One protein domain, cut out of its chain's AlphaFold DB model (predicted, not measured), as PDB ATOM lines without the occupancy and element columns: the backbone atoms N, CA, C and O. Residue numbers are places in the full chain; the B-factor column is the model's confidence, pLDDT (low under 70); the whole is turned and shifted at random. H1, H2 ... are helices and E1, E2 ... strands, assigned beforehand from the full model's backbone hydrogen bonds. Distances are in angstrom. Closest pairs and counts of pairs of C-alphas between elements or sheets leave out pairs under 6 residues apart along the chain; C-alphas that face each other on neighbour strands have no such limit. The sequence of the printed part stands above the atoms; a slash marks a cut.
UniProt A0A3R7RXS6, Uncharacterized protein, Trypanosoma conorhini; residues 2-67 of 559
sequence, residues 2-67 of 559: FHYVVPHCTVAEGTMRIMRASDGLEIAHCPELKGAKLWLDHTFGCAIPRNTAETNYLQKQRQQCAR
ATOM      1  N   PHE A   2     287.417 146.406 422.244       74.00
ATOM      2  CA  PHE A   2     288.843 146.444 421.941       74.00
ATOM      3  C   PHE A   2     289.013 146.240 420.438       74.00
ATOM      4  O   PHE A   2     288.292 145.445 419.829       74.00
ATOM      5  N   HIS A   3     289.924 146.989 419.837       75.31
ATOM      6  CA  HIS A   3     290.143 146.976 418.401       75.31
ATOM      7  C   HIS A   3     291.605 147.293 418.121       75.31
ATOM      8  O   HIS A   3     292.155 148.214 418.725       75.31
ATOM      9  N   TYR A   4     292.221 146.529 417.228       79.06
ATOM     10  CA  TYR A   4     293.542 146.833 416.705       79.06
ATOM     11  C   TYR A   4     293.595 146.544 415.212       79.06
ATOM     12  O   TYR A   4     292.804 145.768 414.667       79.06
ATOM     13  N   VAL A   5     294.562 147.187 414.575       79.62
ATOM     14  CA  VAL A   5     294.773 147.155 413.140       79.62
ATOM     15  C   VAL A   5     296.220 146.774 412.884       79.62
ATOM     16  O   VAL A   5     297.117 147.273 413.562       79.62
ATOM     17  N   VAL A   6     296.438 145.899 411.910       86.12
ATOM     18  CA  VAL A   6     297.767 145.582 411.389       86.12
ATOM     19  C   VAL A   6     297.762 145.934 409.902       86.12
ATOM     20  O   VAL A   6     297.255 145.147 409.092       86.12
ATOM     21  N   PRO A   7     298.228 147.141 409.537       82.50
ATOM     22  CA  PRO A   7     298.374 147.514 408.139       82.50
ATOM     23  C   PRO A   7     299.694 146.945 407.576       82.50
ATOM     24  O   PRO A   7     300.522 146.414 408.316       82.50
ATOM     25  N   HIS A   8     299.886 147.041 406.259       83.50
ATOM     26  CA  HIS A   8     301.095 146.584 405.543       83.50
ATOM     27  C   HIS A   8     301.412 145.085 405.651       83.50
ATOM     28  O   HIS A   8     302.560 144.672 405.472       83.50
ATOM     29  N   CYS A   9     300.409 144.242 405.891       85.62
ATOM     30  CA  CYS A   9     300.603 142.801 405.798       85.62
ATOM     31  C   CYS A   9     300.960 142.432 404.351       85.62
ATOM     32  O   CYS A   9     300.312 142.890 403.411       85.62
ATOM     33  N   THR A  10     301.967 141.582 404.168       88.12
ATOM     34  CA  THR A  10     302.323 141.031 402.858       88.12
ATOM     35  C   THR A  10     302.124 139.525 402.859       88.12
ATOM     36  O   THR A  10     302.456 138.829 403.820       88.12
ATOM     37  N   VAL A  11     301.546 139.003 401.780       89.62
ATOM     38  CA  VAL A  11     301.395 137.561 401.593       89.62
ATOM     39  C   VAL A  11     302.777 136.959 401.346       89.62
ATOM     40  O   VAL A  11     303.397 137.223 400.317       89.62
ATOM     41  N   ALA A  12     303.269 136.153 402.285       91.81
ATOM     42  CA  ALA A  12     304.554 135.464 402.143       91.81
ATOM     43  C   ALA A  12     304.494 134.353 401.076       91.81
ATOM     44  O   ALA A  12     305.411 134.210 400.270       91.81
ATOM     45  N   GLU A  13     303.390 133.607 401.063       93.50
ATOM     46  CA  GLU A  13     303.066 132.538 400.120       93.50
ATOM     47  C   GLU A  13     301.547 132.308 400.112       93.50
ATOM     48  O   GLU A  13     300.867 132.580 401.105       93.50
ATOM     49  N   GLY A  14     300.994 131.830 398.997       91.75
ATOM     50  CA  GLY A  14     299.572 131.504 398.916       91.75
ATOM     51  C   GLY A  14     299.063 131.328 397.491       91.75
ATOM     52  O   GLY A  14     299.680 131.783 396.532       91.75
ATOM     53  N   THR A  15     297.897 130.696 397.378       92.62
ATOM     54  CA  THR A  15     297.166 130.486 396.122       92.62
ATOM     55  C   THR A  15     295.735 130.996 396.288       92.62
ATOM     56  O   THR A  15     295.116 130.724 397.318       92.62
ATOM     57  N   MET A  16     295.165 131.651 395.278       92.00
ATOM     58  CA  MET A  16     293.733 131.971 395.231       92.00
ATOM     59  C   MET A  16     293.087 131.218 394.083       92.00
ATOM     60  O   MET A  16     293.554 131.280 392.949       92.00
ATOM     61  N   ARG A  17     291.970 130.557 394.374       93.44
ATOM     62  CA  ARG A  17     291.108 129.922 393.380       93.44
ATOM     63  C   ARG A  17     289.695 130.432 393.588       93.44
ATOM     64  O   ARG A  17     289.163 130.341 394.692       93.44
ATOM     65  N   ILE A  18     289.104 130.986 392.541       91.00
ATOM     66  CA  ILE A  18     287.722 131.456 392.551       91.00
ATOM     67  C   ILE A  18     286.894 130.413 391.818       91.00
ATOM     68  O   ILE A  18     287.031 130.242 390.609       91.00
ATOM     69  N   MET A  19     286.039 129.719 392.563       89.25
ATOM     70  CA  MET A  19     285.167 128.674 392.038       89.25
ATOM     71  C   MET A  19     283.739 129.200 391.941       89.25
ATOM     72  O   MET A  19     283.219 129.804 392.883       89.25
ATOM     73  N   ARG A  20     283.071 128.940 390.822       81.31
ATOM     74  CA  ARG A  20     281.651 129.217 390.666       81.31
ATOM     75  C   ARG A  20     280.853 128.236 391.514       81.31
ATOM     76  O   ARG A  20     280.887 127.034 391.278       81.31
ATOM     77  N   ALA A  21     280.098 128.749 392.479       72.88
ATOM     78  CA  ALA A  21     279.351 127.907 393.414       72.88
ATOM     79  C   ALA A  21     278.291 127.009 392.742       72.88
ATOM     80  O   ALA A  21     277.968 125.958 393.283       72.88
ATOM     81  N   SER A  22     277.749 127.401 391.582       73.31
ATOM     82  CA  SER A  22     276.655 126.672 390.924       73.31
ATOM     83  C   SER A  22     277.068 125.333 390.310       73.31
ATOM     84  O   SER A  22     276.251 124.425 390.247       73.31
ATOM     85  N   ASP A  23     278.301 125.219 389.822       82.88
ATOM     86  CA  ASP A  23     278.779 124.048 389.071       82.88
ATOM     87  C   ASP A  23     280.232 123.667 389.384       82.88
ATOM     88  O   ASP A  23     280.773 122.741 388.788       82.88
ATOM     89  N   GLY A  24     280.875 124.371 390.318       86.56
ATOM     90  CA  GLY A  24     282.263 124.127 390.685       86.56
ATOM     91  C   GLY A  24     283.258 124.484 389.582       86.56
ATOM     92  O   GLY A  24     284.378 123.981 389.610       86.56
ATOM     93  N   LEU A  25     282.884 125.330 388.613       92.81
ATOM     94  CA  LEU A  25     283.800 125.776 387.565       92.81
ATOM     95  C   LEU A  25     284.833 126.762 388.127       92.81
ATOM     96  O   LEU A  25     284.469 127.736 388.781       92.81
ATOM     97  N   GLU A  26     286.117 126.555 387.844       94.69
ATOM     98  CA  GLU A  26     287.163 127.523 388.189       94.69
ATOM     99  C   GLU A  26     287.070 128.747 387.266       94.69
ATOM    100  O   GLU A  26     287.198 128.628 386.050       94.69
ATOM    101  N   ILE A  27     286.809 129.921 387.844       94.81
ATOM    102  CA  ILE A  27     286.677 131.191 387.114       94.81
ATOM    103  C   ILE A  27     288.016 131.932 387.058       94.81
ATOM    104  O   ILE A  27     288.317 132.605 386.075       94.81
ATOM    105  N   ALA A  28     288.815 131.835 388.120       92.56
ATOM    106  CA  ALA A  28     290.121 132.470 388.195       92.56
ATOM    107  C   ALA A  28     291.047 131.682 389.118       92.56
ATOM    108  O   ALA A  28     290.610 131.114 390.122       92.56
ATOM    109  N   HIS A  29     292.336 131.710 388.802       92.56
ATOM    110  CA  HIS A  29     293.372 131.072 389.596       92.56
ATOM    111  C   HIS A  29     294.624 131.944 389.602       92.56
ATOM    112  O   HIS A  29     295.149 132.313 388.554       92.56
ATOM    113  N   CYS A  30     295.094 132.269 390.801       91.00
ATOM    114  CA  CYS A  30     296.406 132.837 391.047       91.00
ATOM    115  C   CYS A  30     297.222 131.809 391.851       91.00
ATOM    116  O   CYS A  30     296.962 131.646 393.048       91.00
ATOM    117  N   PRO A  31     298.148 131.073 391.212       89.50
ATOM    118  CA  PRO A  31     298.925 130.029 391.879       89.50
ATOM    119  C   PRO A  31     300.024 130.587 392.796       89.50
ATOM    120  O   PRO A  31     300.516 129.867 393.656       89.50
ATOM    121  N   GLU A  32     300.402 131.858 392.637       91.56
ATOM    122  CA  GLU A  32     301.411 132.519 393.467       91.56
ATOM    123  C   GLU A  32     300.951 133.940 393.825       91.56
ATOM    124  O   GLU A  32     301.076 134.873 393.040       91.56
ATOM    125  N   LEU A  33     300.409 134.104 395.033       90.56
ATOM    126  CA  LEU A  33     299.963 135.390 395.598       90.56
ATOM    127  C   LEU A  33     301.067 136.147 396.347       90.56
ATOM    128  O   LEU A  33     300.786 137.084 397.099       90.56
ATOM    129  N   LYS A  34     302.321 135.714 396.217       91.44
ATOM    130  CA  LYS A  34     303.434 136.264 396.987       91.44
ATOM    131  C   LYS A  34     303.576 137.771 396.751       91.44
ATOM    132  O   LYS A  34     303.617 138.234 395.617       91.44
ATOM    133  N   GLY A  35     303.675 138.533 397.838       85.56
ATOM    134  CA  GLY A  35     303.812 139.990 397.818       85.56
ATOM    135  C   GLY A  35     302.494 140.767 397.736       85.56
ATOM    136  O   GLY A  35     302.533 141.995 397.795       85.56
ATOM    137  N   ALA A  36     301.337 140.099 397.654       85.38
ATOM    138  CA  ALA A  36     300.047 140.781 397.741       85.38
ATOM    139  C   ALA A  36     299.908 141.518 399.086       85.38
ATOM    140  O   ALA A  36     300.295 140.996 400.136       85.38
ATOM    141  N   LYS A  37     299.360 142.736 399.049       84.12
ATOM    142  CA  LYS A  37     299.155 143.582 400.230       84.12
ATOM    143  C   LYS A  37     297.820 143.249 400.895       84.12
ATOM    144  O   LYS A  37     296.816 143.043 400.220       84.12
ATOM    145  N   LEU A  38     297.812 143.203 402.222       85.12
ATOM    146  CA  LEU A  38     296.649 142.885 403.041       85.12
ATOM    147  C   LEU A  38     296.515 143.870 404.202       85.12
ATOM    148  O   LEU A  38     297.489 144.448 404.690       85.12
ATOM    149  N   TRP A  39     295.286 143.988 404.688       87.25
ATOM    150  CA  TRP A  39     294.939 144.742 405.883       87.25
ATOM    151  C   TRP A  39     294.203 143.836 406.859       87.25
ATOM    152  O   TRP A  39     293.237 143.173 406.474       87.25
ATOM    153  N   LEU A  40     294.628 143.818 408.123       87.38
ATOM    154  CA  LEU A  40     293.959 143.046 409.164       87.38
ATOM    155  C   LEU A  40     293.332 143.973 410.206       87.38
ATOM    156  O   LEU A  40     294.019 144.737 410.879       87.38
ATOM    157  N   ASP A  41     292.014 143.857 410.352       81.62
ATOM    158  CA  ASP A  41     291.230 144.433 411.444       81.62
ATOM    159  C   ASP A  41     290.826 143.299 412.389       81.62
ATOM    160  O   ASP A  41     290.240 142.303 411.958       81.62
ATOM    161  N   HIS A  42     291.113 143.459 413.681       82.44
ATOM    162  CA  HIS A  42     290.560 142.587 414.703       82.44
ATOM    163  C   HIS A  42     289.799 143.399 415.745       82.44
ATOM    164  O   HIS A  42     290.337 144.256 416.447       82.44
ATOM    165  N   THR A  43     288.512 143.080 415.874       74.25
ATOM    166  CA  THR A  43     287.613 143.673 416.860       74.25
ATOM    167  C   THR A  43     287.115 142.593 417.812       74.25
ATOM    168  O   THR A  43     286.532 141.603 417.376       74.25
ATOM    169  N   PHE A  44     287.270 142.807 419.117       77.88
ATOM    170  CA  PHE A  44     286.735 141.910 420.136       77.88
ATOM    171  C   PHE A  44     286.194 142.680 421.339       77.88
ATOM    172  O   PHE A  44     286.477 143.855 421.577       77.88
ATOM    173  N   GLY A  45     285.367 142.000 422.120       62.03
ATOM    174  CA  GLY A  45     284.762 142.564 423.315       62.03
ATOM    175  C   GLY A  45     283.257 142.700 423.174       62.03
ATOM    176  O   GLY A  45     282.756 143.564 422.468       62.03
ATOM    177  N   CYS A  46     282.579 141.851 423.929       60.88
ATOM    178  CA  CYS A  46     281.182 141.886 424.326       60.88
ATOM    179  C   CYS A  46     281.122 141.071 425.625       60.88
ATOM    180  O   CYS A  46     281.864 140.096 425.766       60.88
ATOM    181  N   ALA A  47     280.253 141.430 426.569       61.31
ATOM    182  CA  ALA A  47     279.941 140.520 427.664       61.31
ATOM    183  C   ALA A  47     279.101 139.371 427.088       61.31
ATOM    184  O   ALA A  47     277.987 139.604 426.617       61.31
ATOM    185  N   ILE A  48     279.639 138.151 427.078       62.25
ATOM    186  CA  ILE A  48     278.842 136.954 426.793       62.25
ATOM    187  C   ILE A  48     278.101 136.627 428.093       62.25
ATOM    188  O   ILE A  48     278.766 136.308 429.081       62.25
ATOM    189  N   PRO A  49     276.761 136.742 428.139       66.38
ATOM    190  CA  PRO A  49     276.028 136.459 429.362       66.38
ATOM    191  C   PRO A  49     276.204 134.989 429.736       66.38
ATOM    192  O   PRO A  49     275.979 134.091 428.926       66.38
ATOM    193  N   ARG A  50     276.604 134.739 430.980       67.62
ATOM    194  CA  ARG A  50     276.845 133.392 431.516       67.62
ATOM    195  C   ARG A  50     275.560 132.720 431.984       67.62
ATOM    196  O   ARG A  50     275.527 131.508 432.172       67.62
ATOM    197  N   ASN A  51     274.510 133.501 432.213       67.81
ATOM    198  CA  ASN A  51     273.218 133.023 432.683       67.81
ATOM    199  C   ASN A  51     272.081 133.951 432.227       67.81
ATOM    200  O   ASN A  51     272.301 135.071 431.766       67.81
ATOM    201  N   THR A  52     270.845 133.484 432.398       64.69
ATOM    202  CA  THR A  52     269.625 134.206 432.014       64.69
ATOM    203  C   THR A  52     269.482 135.562 432.712       64.69
ATOM    204  O   THR A  52     268.960 136.500 432.114       64.69
ATOM    205  N   ALA A  53     269.958 135.703 433.955       72.62
ATOM    206  CA  ALA A  53     269.894 136.969 434.684       72.62
ATOM    207  C   ALA A  53     270.827 138.025 434.068       72.62
ATOM    208  O   ALA A  53     270.403 139.164 433.871       72.62
ATOM    209  N   GLU A  54     272.047 137.641 433.679       68.50
ATOM    210  CA  GLU A  54     272.973 138.496 432.929       68.50
ATOM    211  C   GLU A  54     272.418 138.842 431.542       68.50
ATOM    212  O   GLU A  54     272.476 140.004 431.149       68.50
ATOM    213  N   THR A  55     271.807 137.887 430.826       71.50
ATOM    214  CA  THR A  55     271.128 138.165 429.546       71.50
ATOM    215  C   THR A  55     270.050 139.234 429.718       71.50
ATOM    216  O   THR A  55     270.036 140.222 428.986       71.50
ATOM    217  N   ASN A  56     269.182 139.076 430.721       72.75
ATOM    218  CA  ASN A  56     268.097 140.016 431.001       72.75
ATOM    219  C   ASN A  56     268.626 141.391 431.430       72.75
ATOM    220  O   ASN A  56     268.082 142.415 431.018       72.75
ATOM    221  N   TYR A  57     269.687 141.430 432.237       77.00
ATOM    222  CA  TYR A  57     270.349 142.670 432.637       77.00
ATOM    223  C   TYR A  57     270.961 143.396 431.434       77.00
ATOM    224  O   TYR A  57     270.680 144.575 431.237       77.00
ATOM    225  N   LEU A  58     271.724 142.697 430.586       68.25
ATOM    226  CA  LEU A  58     272.321 143.265 429.373       68.25
ATOM    227  C   LEU A  58     271.255 143.729 428.376       68.25
ATOM    228  O   LEU A  58     271.422 144.762 427.734       68.25
ATOM    229  N   GLN A  59     270.136 143.010 428.266       67.25
ATOM    230  CA  GLN A  59     269.014 143.402 427.412       67.25
ATOM    231  C   GLN A  59     268.309 144.660 427.938       67.25
ATOM    232  O   GLN A  59     268.024 145.563 427.151       67.25
ATOM    233  N   LYS A  60     268.099 144.770 429.259       74.50
ATOM    234  CA  LYS A  60     267.586 145.994 429.900       74.50
ATOM    235  C   LYS A  60     268.558 147.164 429.747       74.50
ATOM    236  O   LYS A  60     268.127 148.251 429.385       74.50
ATOM    237  N   GLN A  61     269.858 146.940 429.939       69.25
ATOM    238  CA  GLN A  61     270.892 147.949 429.695       69.25
ATOM    239  C   GLN A  61     270.898 148.396 428.233       69.25
ATOM    240  O   GLN A  61     270.924 149.585 427.964       69.25
ATOM    241  N   ARG A  62     270.763 147.482 427.266       63.72
ATOM    242  CA  ARG A  62     270.651 147.831 425.840       63.72
ATOM    243  C   ARG A  62     269.422 148.697 425.535       63.72
ATOM    244  O   ARG A  62     269.495 149.556 424.665       63.72
ATOM    245  N   GLN A  63     268.310 148.476 426.238       64.62
ATOM    246  CA  GLN A  63     267.097 149.294 426.125       64.62
ATOM    247  C   GLN A  63     267.241 150.661 426.817       64.62
ATOM    248  O   GLN A  63     266.710 151.647 426.321       64.62
ATOM    249  N   GLN A  64     267.968 150.732 427.937       59.47
ATOM    250  CA  GLN A  64     268.200 151.962 428.709       59.47
ATOM    251  C   GLN A  64     269.311 152.842 428.114       59.47
ATOM    252  O   GLN A  64     269.193 154.063 428.095       59.47
ATOM    253  N   CYS A  65     270.364 152.238 427.563       53.72
ATOM    254  CA  CYS A  65     271.467 152.893 426.861       53.72
ATOM    255  C   CYS A  65     271.118 153.254 425.410       53.72
ATOM    256  O   CYS A  65     272.025 153.369 424.589       53.72
ATOM    257  N   ALA A  66     269.837 153.447 425.083       45.22
ATOM    258  CA  ALA A  66     269.343 153.832 423.762       45.22
ATOM    259  C   ALA A  66     269.741 155.268 423.347       45.22
ATOM    260  O   ALA A  66     268.938 156.017 422.797       45.22
ATOM    261  N   ARG A  67     271.009 155.660 423.539       48.94
ATOM    262  CA  ARG A  67     271.672 156.512 422.552       48.94
ATOM    263  C   ARG A  67     271.624 155.713 421.253       48.94
ATOM    264  O   ARG A  67     272.063 154.565 421.241       48.94
TER     265      ARG A  67
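Overview. This is residues 2 to 67 of the 559 residues of an uncharacterized protein of Trypanosoma conorhini (UniProt A0A3R7RXS6). Two antiparallel ribbons of two strands each make an L: the long ribbon of E1 and E4 is one arm, the shorter hairpin of E2 and E3 is the other, and the links 11 to 15 and 31 to 36 run through the corner. At the far end of the long ribbon, residues 45 to 51 lead from E4 to a lone helix, H1, set crosswise there, and residues 59 to 67 stick out. The printed part has 66 residues with four named strands and one named helix, in the order E1, E2, E3, E4, H1, and its class is mixed, helices and strands. It is extended, with a radius of gyration of the C-alphas of 21.2 A, and spans 52 by 35 by 25 A.

Along the chain. E1, residues 2 to 10, begins at C-alpha 2 at (288.843, 146.444, 421.941) and is 24.0 A long; it bends by 50 degrees at residue 7. E2, residues 16 to 19, is 9.7 A long, and E3, residues 26 to 30, is 11.0 A long. E4, residues 37 to 44, runs 23.5 A from C-alpha 37 at (299.155, 143.582, 400.230). H1, residues 52 to 64, is 18.1 A long and ends at C-alpha 64 at (268.200, 151.962, 428.709).

Arrangement. E1 and E4 are antiparallel neighbours, with 167 degrees between their directions. Their C-alphas 3 and 43 face each other at 4.4 A, and N 2 and O 44 are within hydrogen-bond range at 2.8 A, as are N 38 and O 9 at 2.8 A. E2 and E3 are a hairpin, antiparallel at 177 degrees; C-alphas 17 and 29 face each other at 4.6 A, and N 16 and O 30 are within hydrogen-bond range at 2.9 A. E1 is apart from E2 and E3, and E4 is apart from both too. H1 is apart from E1, E2 and E3. In H1 every O i to N i+4 pair is within hydrogen-bond range.

Size, cuts and confidence. The two C-alphas farthest apart are those of Pro 31 and Gln 64, at 52.7 A. The printed part has no cut. The link from E1 to E2 is tight, the links from E2 to E3, from E3 to E4 and from E4 to H1 are short, and no link is long. Without the residues 59 to 67 that stand free, the body spans 52 by 35 by 11 A. The mean pLDDT of the printed part is 78.8; residues 45 to 52, 54, 58 to 59 and 61 to 67 are under 70.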